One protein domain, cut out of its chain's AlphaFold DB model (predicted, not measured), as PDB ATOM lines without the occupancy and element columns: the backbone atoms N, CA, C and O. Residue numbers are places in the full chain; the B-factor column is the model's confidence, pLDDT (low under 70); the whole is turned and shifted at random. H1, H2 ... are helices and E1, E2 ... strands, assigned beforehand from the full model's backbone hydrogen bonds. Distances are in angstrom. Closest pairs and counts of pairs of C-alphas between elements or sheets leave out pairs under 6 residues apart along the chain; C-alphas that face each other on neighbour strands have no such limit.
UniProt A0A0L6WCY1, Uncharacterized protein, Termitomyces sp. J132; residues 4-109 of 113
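What this domain is: This is residues 4 to 109 of the 113 residues of an uncharacterized protein of Termitomyces sp. J132 (UniProt A0A0L6WCY1). A long, strongly twisted ribbon of two antiparallel strands, E3 and E4, runs through the domain; E2 pairs with the first part of E3, the short E1 pairs with the last part of E4, and the short E5 pairs with E1. H3 packs on the ribbon near its E3 to E4 turn, H1 lies over the last part of E4, and H2 and the small hairpin E6 and E7 lie off this sheet, with residues 83 to 88 sticking out. The 106 printed residues hold three named helices and seven named strands, in the order E1 H1 E2 E3 E4 E5 H2 E6 E7 H3, of mixed class. The larger sheet is mixed, in the order E2 E3 E4 E1 E5; E6 and E7 form an antiparallel one. The whole is only just loose, close to compact, with a radius of gyration of the C-alphas of 15.8 A and spans of 40 by 39 by 24 A.

Where its parts are: E1, residues 4 to 6, begins at C-alpha 4, (164.676, 218.111, 107.049). H1 is residues 7 to 13. E2, residues 18 to 27, is 22.1 A long and bends by 86 degrees at residue 21. E3, residues 33 to 49, is 34.4 A long, and E4, residues 52 to 61, 24.6 A. E5 is residues 68 to 70, H2 residues 72 to 78, E6 residues 81 to 83 and E7 residues 88 to 90. H3, residues 96 to 109, is 22.1 A long and ends at C-alpha 109, (151.597, 193.181, 106.827).

How they stand to each other: E2, E3 and E4 form a meander, each strand the antiparallel neighbour of the one before. N 18 and O 42 of the hairpin E2 and E3 are 2.8 A apart, and N 47 and O 54 of the hairpin E3 and E4 2.8 A. E1 is parallel to E4, with N 5 and O 59 at 3.0 A, and antiparallel to E5, with N 4 and O 69 at 3.0 A. E1, H1 and E2 form a split strand-helix-strand unit, two strands of one sheet joined through a helix, with E3 and E4 between them in the sheet; its crossover is right-handed. H1 is on the sheet at a height of 9.5 A, its closest C-alphas to E4 being Ser 7 and Thr 61, 5.7 A. H3 is on it over E3 and E4, with the C-alphas of Asp 54 and Cys 98 closest to each other at 4.6 A, and only just stands up, rising 40.3 degrees. H2 is not on the sheet. In the hairpin E6 and E7, N 83 and O 88 are 2.8 A apart. In H1 and H2 every O i to N i+4 pair is within hydrogen-bond range; H3 has 3 of 10, beside 8 of 11 O i to N i+3 pairs.

The domain as a whole: The C-alphas farthest apart, of Asp 30 and Gln 109, are 49.0 A apart. The printed part has no cut and no long link. Its mean pLDDT is 83.2; residues 28 to 29, 31 to 37 and 99 to 109 are under 70.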
ATOM      1  N   PHE A   4     165.342 217.303 108.060       92.38
ATOM      2  CA  PHE A   4     164.676 218.111 107.049       92.38
ATOM      3  C   PHE A   4     164.371 217.278 105.824       92.38
ATOM      4  O   PHE A   4     165.209 216.482 105.394       92.38
ATOM      5  N   LEU A   5     163.188 217.499 105.266       94.38
ATOM      6  CA  LEU A   5     162.758 216.891 104.022       94.38
ATOM      7  C   LEU A   5     162.305 217.977 103.055       94.38
ATOM      8  O   LEU A   5     161.659 218.952 103.455       94.38
ATOM      9  N   ASP A   6     162.670 217.807 101.791       93.31
ATOM     10  CA  ASP A   6     162.350 218.765 100.751       93.31
ATOM     11  C   ASP A   6     160.858 218.735 100.386       93.31
ATOM     12  O   ASP A   6     160.250 217.679 100.194       93.31
ATOM     13  N   SER A   7     160.261 219.915 100.248       92.56
ATOM     14  CA  SER A   7     158.849 220.046  99.888       92.56
ATOM     15  C   SER A   7     158.508 219.474  98.507       92.56
ATOM     16  O   SER A   7     157.398 218.984  98.312       92.56
ATOM     17  N   GLU A   8     159.424 219.520  97.536       93.94
ATOM     18  CA  GLU A   8     159.214 218.904  96.220       93.94
ATOM     19  C   GLU A   8     159.384 217.385  96.288       93.94
ATOM     20  O   GLU A   8     158.663 216.658  95.605       93.94
ATOM     21  N   PHE A   9     160.267 216.872  97.150       94.50
ATOM     22  CA  PHE A   9     160.326 215.435  97.432       94.50
ATOM     23  C   PHE A   9     158.986 214.904  97.958       94.50
ATOM     24  O   PHE A   9     158.492 213.901  97.443       94.50
ATOM     25  N   ILE A  10     158.366 215.612  98.904       93.94
ATOM     26  CA  ILE A  10     157.049 215.265  99.458       93.94
ATOM     27  C   ILE A  10     155.980 215.233  98.371       93.94
ATOM     28  O   ILE A  10     155.261 214.243  98.253       93.94
ATOM     29  N   LYS A  11     155.899 216.288  97.549       93.69
ATOM     30  CA  LYS A  11     154.925 216.370  96.452       93.69
ATOM     31  C   LYS A  11     155.099 215.231  95.453       93.69
ATOM     32  O   LYS A  11     154.113 214.615  95.065       93.69
ATOM     33  N   ARG A  12     156.343 214.935  95.060       95.69
ATOM     34  CA  ARG A  12     156.657 213.858  94.106       95.69
ATOM     35  C   ARG A  12     156.239 212.478  94.614       95.69
ATOM     36  O   ARG A  12     155.834 211.654  93.805       95.69
ATOM     37  N   HIS A  13     156.317 212.244  95.923       93.81
ATOM     38  CA  HIS A  13     155.986 210.954  96.538       93.81
ATOM     39  C   HIS A  13     154.586 210.913  97.170       93.81
ATOM     40  O   HIS A  13     154.229 209.907  97.773       93.81
ATOM     41  N   GLY A  14     153.791 211.982  97.047       93.81
ATOM     42  CA  GLY A  14     152.428 212.038  97.584       93.81
ATOM     43  C   GLY A  14     152.349 211.906  99.110       93.81
ATOM     44  O   GLY A  14     151.353 211.405  99.625       93.81
ATOM     45  N   LEU A  15     153.391 212.322  99.835       94.12
ATOM     46  CA  LEU A  15     153.455 212.171 101.290       94.12
ATOM     47  C   LEU A  15     152.522 213.170 101.988       94.12
ATOM     48  O   LEU A  15     152.478 214.352 101.643       94.12
ATOM     49  N   THR A  16     151.786 212.704 102.998       93.44
ATOM     50  CA  THR A  16     150.873 213.553 103.772       93.44
ATOM     51  C   THR A  16     151.637 214.376 104.805       93.44
ATOM     52  O   THR A  16     152.309 213.834 105.677       93.44
ATOM     53  N   MET A  17     151.508 215.700 104.724       93.94
ATOM     54  CA  MET A  17     152.087 216.632 105.692       93.94
ATOM     55  C   MET A  17     151.104 216.931 106.824       93.94
ATOM     56  O   MET A  17     149.906 217.086 106.587       93.94
ATOM     57  N   GLN A  18     151.628 217.109 108.033       93.94
ATOM     58  CA  GLN A  18     150.882 217.616 109.179       93.94
ATOM     59  C   GLN A  18     151.295 219.070 109.465       93.94
ATOM     60  O   GLN A  18     152.490 219.351 109.613       93.94
ATOM     61  N   PRO A  19     150.347 220.021 109.539       92.81
ATOM     62  CA  PRO A  19     150.664 221.398 109.889       92.81
ATOM     63  C   PRO A  19     151.081 221.499 111.359       92.81
ATOM     64  O   PRO A  19     150.490 220.876 112.240       92.81
ATOM     65  N   LEU A  20     152.088 222.326 111.639       88.88
ATOM     66  CA  LEU A  20     152.476 222.645 113.006       88.88
ATOM     67  C   LEU A  20     151.484 223.650 113.611       88.88
ATOM     68  O   LEU A  20     151.154 224.637 112.950       88.88
ATOM     69  N   PRO A  21     151.082 223.493 114.889       87.94
ATOM     70  CA  PRO A  21     150.221 224.466 115.569       87.94
ATOM     71  C   PRO A  21     150.820 225.876 115.621       87.94
ATOM     72  O   PRO A  21     150.099 226.871 115.649       87.94
ATOM     73  N   LYS A  22     152.155 225.963 115.648       86.94
ATOM     74  CA  LYS A  22     152.909 227.212 115.607       86.94
ATOM     75  C   LYS A  22     154.099 227.055 114.654       86.94
ATOM     76  O   LYS A  22     154.943 226.195 114.921       86.94
ATOM     77  N   PRO A  23     154.198 227.868 113.586       85.88
ATOM     78  CA  PRO A  23     155.360 227.867 112.706       85.88
ATOM     79  C   PRO A  23     156.660 228.164 113.463       85.88
ATOM     80  O   PRO A  23     156.683 228.961 114.406       85.88
ATOM     81  N   ILE A  24     157.749 227.517 113.047       84.62
ATOM     82  CA  ILE A  24     159.085 227.710 113.616       84.62
ATOM     83  C   ILE A  24     159.859 228.672 112.702       84.62
ATOM     84  O   ILE A  24     160.117 228.322 111.545       84.62
ATOM     85  N   PRO A  25     160.259 229.862 113.187       77.88
ATOM     86  CA  PRO A  25     161.028 230.801 112.385       77.88
ATOM     87  C   PRO A  25     162.445 230.269 112.146       77.88
ATOM     88  O   PRO A  25     163.135 229.862 113.084       77.88
ATOM     89  N   VAL A  26     162.891 230.293 110.888       73.00
ATOM     90  CA  VAL A  26     164.283 229.996 110.532       73.00
ATOM     91  C   VAL A  26     165.037 231.310 110.380       73.00
ATOM     92  O   VAL A  26     164.677 232.178 109.580       73.00
ATOM     93  N   TYR A  27     166.101 231.445 111.162       70.00
ATOM     94  CA  TYR A  27     167.002 232.586 111.102       70.00
ATOM     95  C   TYR A  27     168.214 232.239 110.250       70.00
ATOM     96  O   TYR A  27     168.790 231.156 110.381       70.00
ATOM     97  N   ASN A  28     168.616 233.182 109.406       65.81
ATOM     98  CA  ASN A  28     169.907 233.119 108.741       65.81
ATOM     99  C   ASN A  28     171.040 233.338 109.766       65.81
ATOM    100  O   ASN A  28     170.809 233.751 110.905       65.81
ATOM    101  N   ILE A  29     172.285 233.056 109.368       66.50
ATOM    102  CA  ILE A  29     173.475 233.206 110.233       66.50
ATOM    103  C   ILE A  29     173.644 234.660 110.714       66.50
ATOM    104  O   ILE A  29     174.109 234.897 111.827       66.50
ATOM    105  N   ASP A  30     173.201 235.627 109.910       76.81
ATOM    106  CA  ASP A  30     173.173 237.060 110.224       76.81
ATOM    107  C   ASP A  30     172.042 237.470 111.194       76.81
ATOM    108  O   ASP A  30     171.903 238.648 111.517       76.81
ATOM    109  N   ARG A  31     171.254 236.504 111.694       65.06
ATOM    110  CA  ARG A  31     170.095 236.679 112.589       65.06
ATOM    111  C   ARG A  31     168.926 237.459 111.988       65.06
ATOM    112  O   ARG A  31     167.965 237.740 112.708       65.06
ATOM    113  N   MET A  32     168.944 237.753 110.691       69.81
ATOM    114  CA  MET A  32     167.759 238.272 110.024       69.81
ATOM    115  C   MET A  32     166.740 237.140 109.819       69.81
ATOM    116  O   MET A  32     167.123 236.012 109.481       69.81
ATOM    117  N   PRO A  33     165.434 237.404 110.018       57.47
ATOM    118  CA  PRO A  33     164.404 236.437 109.691       57.47
ATOM    119  C   PRO A  33     164.424 236.218 108.181       57.47
ATOM    120  O   PRO A  33     164.321 237.167 107.396       57.47
ATOM    121  N   ASN A  34     164.560 234.962 107.767       60.56
ATOM    122  CA  ASN A  34     164.435 234.633 106.363       60.56
ATOM    123  C   ASN A  34     162.948 234.768 105.994       60.56
ATOM    124  O   ASN A  34     162.151 233.905 106.350       60.56
ATOM    125  N   LYS A  35     162.560 235.851 105.300       53.06
ATOM    126  CA  LYS A  35     161.161 236.170 104.917       53.06
ATOM    127  C   LYS A  35     160.437 235.049 104.140       53.06
ATOM    128  O   LYS A  35     159.252 235.178 103.859       53.06
ATOM    129  N   VAL A  36     161.148 233.987 103.756       56.09
ATOM    130  CA  VAL A  36     160.706 232.932 102.838       56.09
ATOM    131  C   VAL A  36     160.713 231.532 103.478       56.09
ATOM    132  O   VAL A  36     160.244 230.589 102.849       56.09
ATOM    133  N   SER A  37     161.206 231.342 104.707       63.75
ATOM    134  CA  SER A  37     161.332 229.986 105.264       63.75
ATOM    135  C   SER A  37     160.959 229.910 106.740       63.75
ATOM    136  O   SER A  37     161.817 229.806 107.612       63.75
ATOM    137  N   GLU A  38     159.668 229.937 107.036       76.75
ATOM    138  CA  GLU A  38     159.172 229.370 108.290       76.75
ATOM    139  C   GLU A  38     158.894 227.885 108.070       76.75
ATOM    140  O   GLU A  38     158.358 227.491 107.032       76.75
ATOM    141  N   ILE A  39     159.249 227.047 109.042       86.56
ATOM    142  CA  ILE A  39     158.832 225.645 109.029       86.56
ATOM    143  C   ILE A  39     157.426 225.610 109.615       86.56
ATOM    144  O   ILE A  39     157.242 225.796 110.818       86.56
ATOM    145  N   SER A  40     156.432 225.390 108.764       89.12
ATOM    146  CA  SER A  40     155.014 225.364 109.141       89.12
ATOM    147  C   SER A  40     154.422 223.958 109.158       89.12
ATOM    148  O   SER A  40     153.252 223.785 109.492       89.12
ATOM    149  N   SER A  41     155.183 222.939 108.770       92.62
ATOM    150  CA  SER A  41     154.678 221.575 108.639       92.62
ATOM    151  C   SER A  41     155.771 220.539 108.847       92.62
ATOM    152  O   SER A  41     156.961 220.807 108.652       92.62
ATOM    153  N   VAL A  42     155.335 219.346 109.224       94.62
ATOM    154  CA  VAL A  42     156.167 218.166 109.437       94.62
ATOM    155  C   VAL A  42     155.594 216.963 108.695       94.62
ATOM    156  O   VAL A  42     154.456 216.990 108.228       94.62
ATOM    157  N   VAL A  43     156.391 215.910 108.583       94.50
ATOM    158  CA  VAL A  43     155.958 214.601 108.096       94.50
ATOM    159  C   VAL A  43     156.592 213.510 108.950       94.50
ATOM    160  O   VAL A  43     157.793 213.561 109.232       94.50
ATOM    161  N   ASP A  44     155.780 212.544 109.366       92.19
ATOM    162  CA  ASP A  44     156.232 211.342 110.061       92.19
ATOM    163  C   ASP A  44     156.652 210.308 109.014       92.19
ATOM    164  O   ASP A  44     155.864 209.964 108.132       92.19
ATOM    165  N   LEU A  45     157.899 209.838 109.075       90.88
ATOM    166  CA  LEU A  45     158.432 208.868 108.121       90.88
ATOM    167  C   LEU A  45     159.179 207.739 108.810       90.88
ATOM    168  O   LEU A  45     159.848 207.934 109.823       90.88
ATOM    169  N   VAL A  46     159.135 206.573 108.172       89.81
ATOM    170  CA  VAL A  46     160.027 205.456 108.469       89.81
ATOM    171  C   VAL A  46     161.259 205.578 107.574       89.81
ATOM    172  O   VAL A  46     161.197 205.365 106.364       89.81
ATOM    173  N   LEU A  47     162.393 205.944 108.168       88.62
ATOM    174  CA  LEU A  47     163.688 205.980 107.504       88.62
ATOM    175  C   LEU A  47     164.268 204.567 107.462       88.62
ATOM    176  O   LEU A  47     164.595 204.001 108.502       88.62
ATOM    177  N   HIS A  48     164.427 204.020 106.259       89.00
ATOM    178  CA  HIS A  48     165.077 202.732 106.038       89.00
ATOM    179  C   HIS A  48     166.441 202.935 105.372       89.00
ATOM    180  O   HIS A  48     166.527 203.453 104.257       89.00
ATOM    181  N   TYR A  49     167.511 202.500 106.034       86.62
ATOM    182  CA  TYR A  49     168.870 202.540 105.500       86.62
ATOM    183  C   TYR A  49     169.611 201.251 105.853       86.62
ATOM    184  O   TYR A  49     169.941 201.013 107.011       86.62
ATOM    185  N   TRP A  50     169.896 200.414 104.852       83.06
ATOM    186  CA  TRP A  50     170.514 199.096 105.044       83.06
ATOM    187  C   TRP A  50     169.758 198.222 106.059       83.06
ATOM    188  O   TRP A  50     168.631 197.821 105.795       83.06
ATOM    189  N   ASN A  51     170.381 197.900 107.193       78.12
ATOM    190  CA  ASN A  51     169.825 197.107 108.288       78.12
ATOM    191  C   ASN A  51     169.267 197.986 109.423       78.12
ATOM    192  O   ASN A  51     169.035 197.488 110.526       78.12
ATOM    193  N   HIS A  52     169.084 199.284 109.172       84.56
ATOM    194  CA  HIS A  52     168.593 200.264 110.128       84.56
ATOM    195  C   HIS A  52     167.227 200.820 109.712       84.56
ATOM    196  O   HIS A  52     167.009 201.182 108.554       84.56
ATOM    197  N   ILE A  53     166.329 200.908 110.694       87.56
ATOM    198  CA  ILE A  53     164.977 201.456 110.573       87.56
ATOM    199  C   ILE A  53     164.780 202.464 111.705       87.56
ATOM    200  O   ILE A  53     165.108 202.152 112.846       87.56
ATOM    201  N   ASP A  54     164.243 203.647 111.414       87.50
ATOM    202  CA  ASP A  54     163.950 204.682 112.416       87.50
ATOM    203  C   ASP A  54     162.662 205.430 112.045       87.50
ATOM    204  O   ASP A  54     162.548 205.942 110.935       87.50
ATOM    205  N   CYS A  55     161.681 205.501 112.950       88.12
ATOM    206  CA  CYS A  55     160.496 206.345 112.763       88.12
ATOM    207  C   CYS A  55     160.820 207.715 113.310       88.12
ATOM    208  O   CYS A  55     161.161 207.872 114.486       88.12
ATOM    209  N   THR A  56     160.719 208.719 112.460       88.44
ATOM    210  CA  THR A  56     161.192 210.040 112.818       88.44
ATOM    211  C   THR A  56     160.420 211.124 112.096       88.44
ATOM    212  O   THR A  56     159.855 210.922 111.019       88.44
ATOM    213  N   ILE A  57     160.397 212.290 112.728       91.06
ATOM    214  CA  ILE A  57     159.650 213.448 112.264       91.06
ATOM    215  C   ILE A  57     160.599 214.348 111.482       91.06
ATOM    216  O   ILE A  57     161.610 214.828 112.013       91.06
ATOM    217  N   PHE A  58     160.254 214.614 110.228       93.25
ATOM    218  CA  PHE A  58     160.970 215.550 109.379       93.25
ATOM    219  C   PHE A  58     160.248 216.891 109.328       93.25
ATOM    220  O   PHE A  58     159.053 216.966 109.057       93.25
ATOM    221  N   ALA A  59     160.995 217.969 109.538       92.94
ATOM    222  CA  ALA A  59     160.543 219.316 109.239       92.94
ATOM    223  C   ALA A  59     160.566 219.550 107.726       92.94
ATOM    224  O   ALA A  59     161.576 219.297 107.063       92.94
ATOM    225  N   VAL A  60     159.471 220.074 107.188       91.69
ATOM    226  CA  VAL A  60     159.365 220.351 105.756       91.69
ATOM    227  C   VAL A  60     159.956 221.716 105.443       91.69
ATOM    228  O   VAL A  60     159.630 222.713 106.087       91.69
ATOM    229  N   THR A  61     160.834 221.768 104.447       89.62
ATOM    230  CA  THR A  61     161.454 223.012 103.975       89.62
ATOM    231  C   THR A  61     161.884 222.879 102.512       89.62
ATOM    232  O   THR A  61     161.759 221.813 101.917       89.62
ATOM    233  N   ARG A  62     162.382 223.959 101.904       88.88
ATOM    234  CA  ARG A  62     162.998 223.926 100.570       88.88
ATOM    235  C   ARG A  62     164.501 223.712 100.727       88.88
ATOM    236  O   ARG A  62     165.195 224.599 101.217       88.88
ATOM    237  N   LEU A  63     164.990 222.549 100.314       88.25
ATOM    238  CA  LEU A  63     166.394 222.140 100.427       88.25
ATOM    239  C   LEU A  63     167.174 222.312  99.116       88.25
ATOM    240  O   LEU A  63     168.403 222.261  99.104       88.25
ATOM    241  N   GLY A  64     166.485 222.581  98.008       87.25
ATOM    242  CA  GLY A  64     167.120 222.882  96.730       87.25
ATOM    243  C   GLY A  64     167.572 221.616  96.009       87.25
ATOM    244  O   GLY A  64     166.795 221.048  95.252       87.25
ATOM    245  N   ARG A  65     168.838 221.208  96.177       90.19
ATOM    246  CA  ARG A  65     169.395 220.032  95.472       90.19
ATOM    247  C   ARG A  65     169.292 218.737  96.270       90.19
ATOM    248  O   ARG A  65     169.421 217.666  95.691       90.19
ATOM    249  N   GLN A  66     169.145 218.836  97.585       93.00
ATOM    250  CA  GLN A  66     169.063 217.692  98.480       93.00
ATOM    251  C   GLN A  66     167.601 217.353  98.738       93.00
ATOM    252  O   GLN A  66     166.810 218.245  99.015       93.00
ATOM    253  N   ASP A  67     167.258 216.070  98.720       94.00
ATOM    254  CA  ASP A  67     165.909 215.627  99.081       94.00
ATOM    255  C   ASP A  67     165.714 215.565 100.605       94.00
ATOM    256  O   ASP A  67     164.619 215.802 101.112       94.00
ATOM    257  N   MET A  68     166.784 215.264 101.345       93.75
ATOM    258  CA  MET A  68     166.757 215.024 102.786       93.75
ATOM    259  C   MET A  68     168.065 215.476 103.441       93.75
ATOM    260  O   MET A  68     169.142 215.316 102.863       93.75
ATOM    261  N   ILE A  69     167.991 216.001 104.667       92.44
ATOM    262  CA  ILE A  69     169.165 216.313 105.496       92.44
ATOM    263  C   ILE A  69     169.003 215.698 106.886       92.44
ATOM    264  O   ILE A  69     168.057 216.006 107.617       92.44
ATOM    265  N   LEU A  70     169.999 214.898 107.278       91.94
ATOM    266  CA  LEU A  70     170.165 214.388 108.636       91.94
ATOM    267  C   LEU A  70     171.124 215.301 109.408       91.94
ATOM    268  O   LEU A  70     172.292 215.446 109.049       91.94
ATOM    269  N   ARG A  71     170.638 215.965 110.464       91.44
ATOM    270  CA  ARG A  71     171.476 216.880 111.258       91.44
ATOM    271  C   ARG A  71     172.368 216.154 112.254       91.44
ATOM    272  O   ARG A  71     172.111 215.028 112.671       91.44
ATOM    273  N   PHE A  72     173.336 216.916 112.758       89.31
ATOM    274  CA  PHE A  72     174.269 216.526 113.807       89.31
ATOM    275  C   PHE A  72     173.630 215.813 115.008       89.31
ATOM    276  O   PHE A  72     174.171 214.810 115.439       89.31
ATOM    277  N   THR A  73     172.473 216.248 115.527       89.00
ATOM    278  CA  THR A  73     171.871 215.559 116.688       89.00
ATOM    279  C   THR A  73     171.476 214.117 116.374       89.00
ATOM    280  O   THR A  73     171.603 213.259 117.236       89.00
ATOM    281  N   TRP A  74     171.009 213.852 115.149       89.88
ATOM    282  CA  TRP A  74     170.689 212.493 114.712       89.88
ATOM    283  C   TRP A  74     171.971 211.671 114.540       89.88
ATOM    284  O   TRP A  74     172.046 210.546 115.024       89.88
ATOM    285  N   LEU A  75     173.011 212.270 113.946       91.19
ATOM    286  CA  LEU A  75     174.324 211.635 113.793       91.19
ATOM    287  C   LEU A  75     174.981 211.326 115.140       91.19
ATOM    288  O   LEU A  75     175.552 210.260 115.297       91.19
ATOM    289  N   GLN A  76     174.890 212.223 116.120       91.00
ATOM    290  CA  GLN A  76     175.445 212.023 117.457       91.00
ATOM    291  C   GLN A  76     174.720 210.897 118.203       91.00
ATOM    292  O   GLN A  76     175.351 210.132 118.925       91.00
ATOM    293  N   GLU A  77     173.403 210.794 118.030       89.31
ATOM    294  CA  GLU A  77     172.598 209.751 118.662       89.31
ATOM    295  C   GLU A  77     172.890 208.357 118.086       89.31
ATOM    296  O   GLU A  77     172.979 207.385 118.837       89.31
ATOM    297  N   HIS A  78     173.072 208.260 116.768       89.25
ATOM    298  CA  HIS A  78     173.360 206.993 116.091       89.25
ATOM    299  C   HIS A  78     174.853 206.653 116.060       89.25
ATOM    300  O   HIS A  78     175.222 205.487 115.978       89.25
ATOM    301  N   ASN A  79     175.707 207.673 116.150       92.25
ATOM    302  CA  ASN A  79     177.162 207.610 116.078       92.25
ATOM    303  C   ASN A  79     177.680 206.638 114.994       92.25
ATOM    304  O   ASN A  79     178.371 205.668 115.331       92.25
ATOM    305  N   PRO A  80     177.315 206.857 113.713       93.12
ATOM    306  CA  PRO A  80     177.678 205.950 112.636       93.12
ATOM    307  C   PRO A  80     179.164 206.043 112.292       93.12
ATOM    308  O   PRO A  80     179.828 207.054 112.530       93.12
ATOM    309  N   GLU A  81     179.676 204.995 111.662       94.75
ATOM    310  CA  GLU A  81     181.021 204.998 111.096       94.75
ATOM    311  C   GLU A  81     180.968 205.632 109.705       94.75
ATOM    312  O   GLU A  81     180.209 205.183 108.847       94.75
ATOM    313  N   VAL A  82     181.761 206.680 109.477       94.75
ATOM    314  CA  VAL A  82     181.792 207.385 108.190       94.75
ATOM    315  C   VAL A  82     183.139 207.177 107.518       94.75
ATOM    316  O   VAL A  82     184.179 207.602 108.027       94.75
ATOM    317  N   ASN A  83     183.118 206.553 106.343       96.62
ATOM    318  CA  ASN A  83     184.274 206.470 105.467       96.62
ATOM    319  C   ASN A  83     184.232 207.621 104.458       96.62
ATOM    320  O   ASN A  83     183.616 207.519 103.398       96.62
ATOM    321  N   TRP A  84     184.923 208.712 104.776       96.56
ATOM    322  CA  TRP A  84     184.951 209.914 103.938       96.56
ATOM    323  C   TRP A  84     185.618 209.708 102.576       96.56
ATOM    324  O   TRP A  84     185.235 210.360 101.611       96.56
ATOM    325  N   THR A  85     186.591 208.798 102.475       97.44
ATOM    326  CA  THR A  85     187.280 208.504 101.210       97.44
ATOM    327  C   THR A  85     186.368 207.773 100.229       97.44
ATOM    328  O   THR A  85     186.421 208.044  99.034       97.44
ATOM    329  N   LYS A  86     185.531 206.855 100.727       96.81
ATOM    330  CA  LYS A  86     184.574 206.096  99.908       96.81
ATOM    331  C   LYS A  86     183.196 206.753  99.804       96.81
ATOM    332  O   LYS A  86     182.421 206.384  98.931       96.81
ATOM    333  N   GLY A  87     182.887 207.705 100.684       93.62
ATOM    334  CA  GLY A  87     181.549 208.285 100.801       93.62
ATOM    335  C   GLY A  87     180.523 207.317 101.400       93.62
ATOM    336  O   GLY A  87     179.346 207.393 101.064       93.62
ATOM    337  N   GLU A  88     180.959 206.394 102.260       93.12
ATOM    338  CA  GLU A  88     180.105 205.354 102.848       93.12
ATOM    339  C   GLU A  88     179.781 205.661 104.315       93.12
ATOM    340  O   GLU A  88     180.613 206.196 105.052       93.12
ATOM    341  N   VAL A  89     178.576 205.282 104.746       91.94
ATOM    342  CA  VAL A  89     178.118 205.386 106.134       91.94
ATOM    343  C   VAL A  89     177.655 204.009 106.596       91.94
ATOM    344  O   VAL A  89     176.800 203.398 105.963       91.94
ATOM    345  N   THR A  90     178.188 203.531 107.718       92.81
ATOM    346  CA  THR A  90     177.822 202.236 108.304       92.81
ATOM    347  C   THR A  90     177.084 202.440 109.622       92.81
ATOM    348  O   THR A  90     177.598 203.065 110.553       92.81
ATOM    349  N   MET A  91     175.884 201.862 109.724       89.88
ATOM    350  CA  MET A  91     175.040 201.905 110.924       89.88
ATOM    351  C   MET A  91     175.310 200.693 111.832       89.88
ATOM    352  O   MET A  91     174.457 199.830 112.012       89.88
ATOM    353  N   SER A  92     176.516 200.600 112.405       87.12
ATOM    354  CA  SER A  92     176.892 199.496 113.312       87.12
ATOM    355  C   SER A  92     176.257 199.603 114.708       87.12
ATOM    356  O   SER A  92     176.294 198.655 115.494       87.12
ATOM    357  N   ARG A  93     175.680 200.766 115.036       84.62
ATOM    358  CA  ARG A  93     175.079 201.093 116.333       84.62
ATOM    359  C   ARG A  93     173.735 201.763 116.109       84.62
ATOM    360  O   ARG A  93     173.617 202.667 115.286       84.62
ATOM    361  N   CYS A  94     172.721 201.333 116.853       83.19
ATOM    362  CA  CYS A  94     171.394 201.931 116.795       83.19
ATOM    363  C   CYS A  94     170.797 202.029 118.202       83.19
ATOM    364  O   CYS A  94     170.876 201.066 118.972       83.19
ATOM    365  N   PRO A  95     170.177 203.166 118.549       84.00
ATOM    366  CA  PRO A  95     169.336 203.275 119.732       84.00
ATOM    367  C   PRO A  95     168.227 202.212 119.759       84.00
ATOM    368  O   PRO A  95     167.708 201.801 118.723       84.00
ATOM    369  N   ARG A  96     167.775 201.821 120.959       79.00
ATOM    370  CA  ARG A  96     166.671 200.848 121.115       79.00
ATOM    371  C   ARG A  96     165.359 201.302 120.471       79.00
ATOM    372  O   ARG A  96     164.565 200.465 120.069       79.00
ATOM    373  N   LYS A  97     165.121 202.610 120.366       78.25
ATOM    374  CA  LYS A  97     163.915 203.154 119.720       78.25
ATOM    375  C   LYS A  97     163.819 202.796 118.229       78.25
ATOM    376  O   LYS A  97     162.717 202.673 117.716       78.25
ATOM    377  N   CYS A  98     164.946 202.540 117.567       80.56
ATOM    378  CA  CYS A  98     164.991 202.200 116.146       80.56
ATOM    379  C   CYS A  98     164.339 200.834 115.865       80.56
ATOM    380  O   CYS A  98     163.657 200.644 114.861       80.56
ATOM    381  N   SER A  99     164.445 199.876 116.795       68.69
ATOM    382  CA  SER A  99     163.788 198.574 116.643       68.69
ATOM    383  C   SER A  99     162.288 198.601 116.953       68.69
ATOM    384  O   SER A  99     161.578 197.704 116.502       68.69
ATOM    385  N   ALA A 100     161.768 199.614 117.655       62.75
ATOM    386  CA  ALA A 100     160.329 199.732 117.915       62.75
ATOM    387  C   ALA A 100     159.526 199.895 116.609       62.75
ATOM    388  O   ALA A 100     158.482 199.274 116.437       62.75
ATOM    389  N   CYS A 101     160.095 200.605 115.636       59.88
ATOM    390  CA  CYS A 101     159.525 200.807 114.302       59.88
ATOM    391  C   CYS A 101     159.443 199.544 113.450       59.88
ATOM    392  O   CYS A 101     158.561 199.402 112.607       59.88
ATOM    393  N   SER A 102     160.344 198.588 113.696       54.12
ATOM    394  CA  SER A 102     160.309 197.292 113.015       54.12
ATOM    395  C   SER A 102     159.098 196.443 113.421       54.12
ATOM    396  O   SER A 102     158.724 195.536 112.681       54.12
ATOM    397  N   MET A 103     158.475 196.724 114.575       49.62
ATOM    398  CA  MET A 103     157.268 196.026 115.024       49.62
ATOM    399  C   MET A 103     156.002 196.613 114.396       49.62
ATOM    400  O   MET A 103     155.174 195.842 113.925       49.62
ATOM    401  N   GLU A 104     155.876 197.938 114.295       49.22
ATOM    402  CA  GLU A 104     154.715 198.588 113.660       49.22
ATOM    403  C   GLU A 104     154.640 198.285 112.154       49.22
ATOM    404  O   GLU A 104     153.594 197.859 111.668       49.22
ATOM    405  N   ALA A 105     155.773 198.329 111.439       45.38
ATOM    406  CA  ALA A 105     155.833 197.951 110.022       45.38
ATOM    407  C   ALA A 105     155.479 196.471 109.761       45.38
ATOM    408  O   ALA A 105     155.030 196.115 108.673       45.38
ATOM    409  N   ARG A 106     155.663 195.584 110.753       43.19
ATOM    410  CA  ARG A 106     155.273 194.166 110.649       43.19
ATOM    411  C   ARG A 106     153.796 193.931 110.942       43.19
ATOM    412  O   ARG A 106     153.264 192.936 110.463       43.19
ATOM    413  N   VAL A 107     153.143 194.801 111.713       45.94
ATOM    414  CA  VAL A 107     151.717 194.663 112.047       45.94
ATOM    415  C   VAL A 107     150.830 195.059 110.860       45.94
ATOM    416  O   VAL A 107     149.801 194.426 110.644       45.94
ATOM    417  N   GLU A 108     151.264 195.991 110.007       44.41
ATOM    418  CA  GLU A 108     150.536 196.347 108.774       44.41
ATOM    419  C   GLU A 108     150.609 195.279 107.667       44.41
ATOM    420  O   GLU A 108     149.849 195.331 106.702       44.41
ATOM    421  N   GLN A 109     151.465 194.261 107.811       37.44
ATOM    422  CA  GLN A 109     151.597 193.181 106.827       37.44
ATOM    423  C   GLN A 109     150.636 191.992 107.069       37.44
ATOM    424  O   GLN A 109     150.702 191.007 106.340       37.44
TER     425      GLN A 109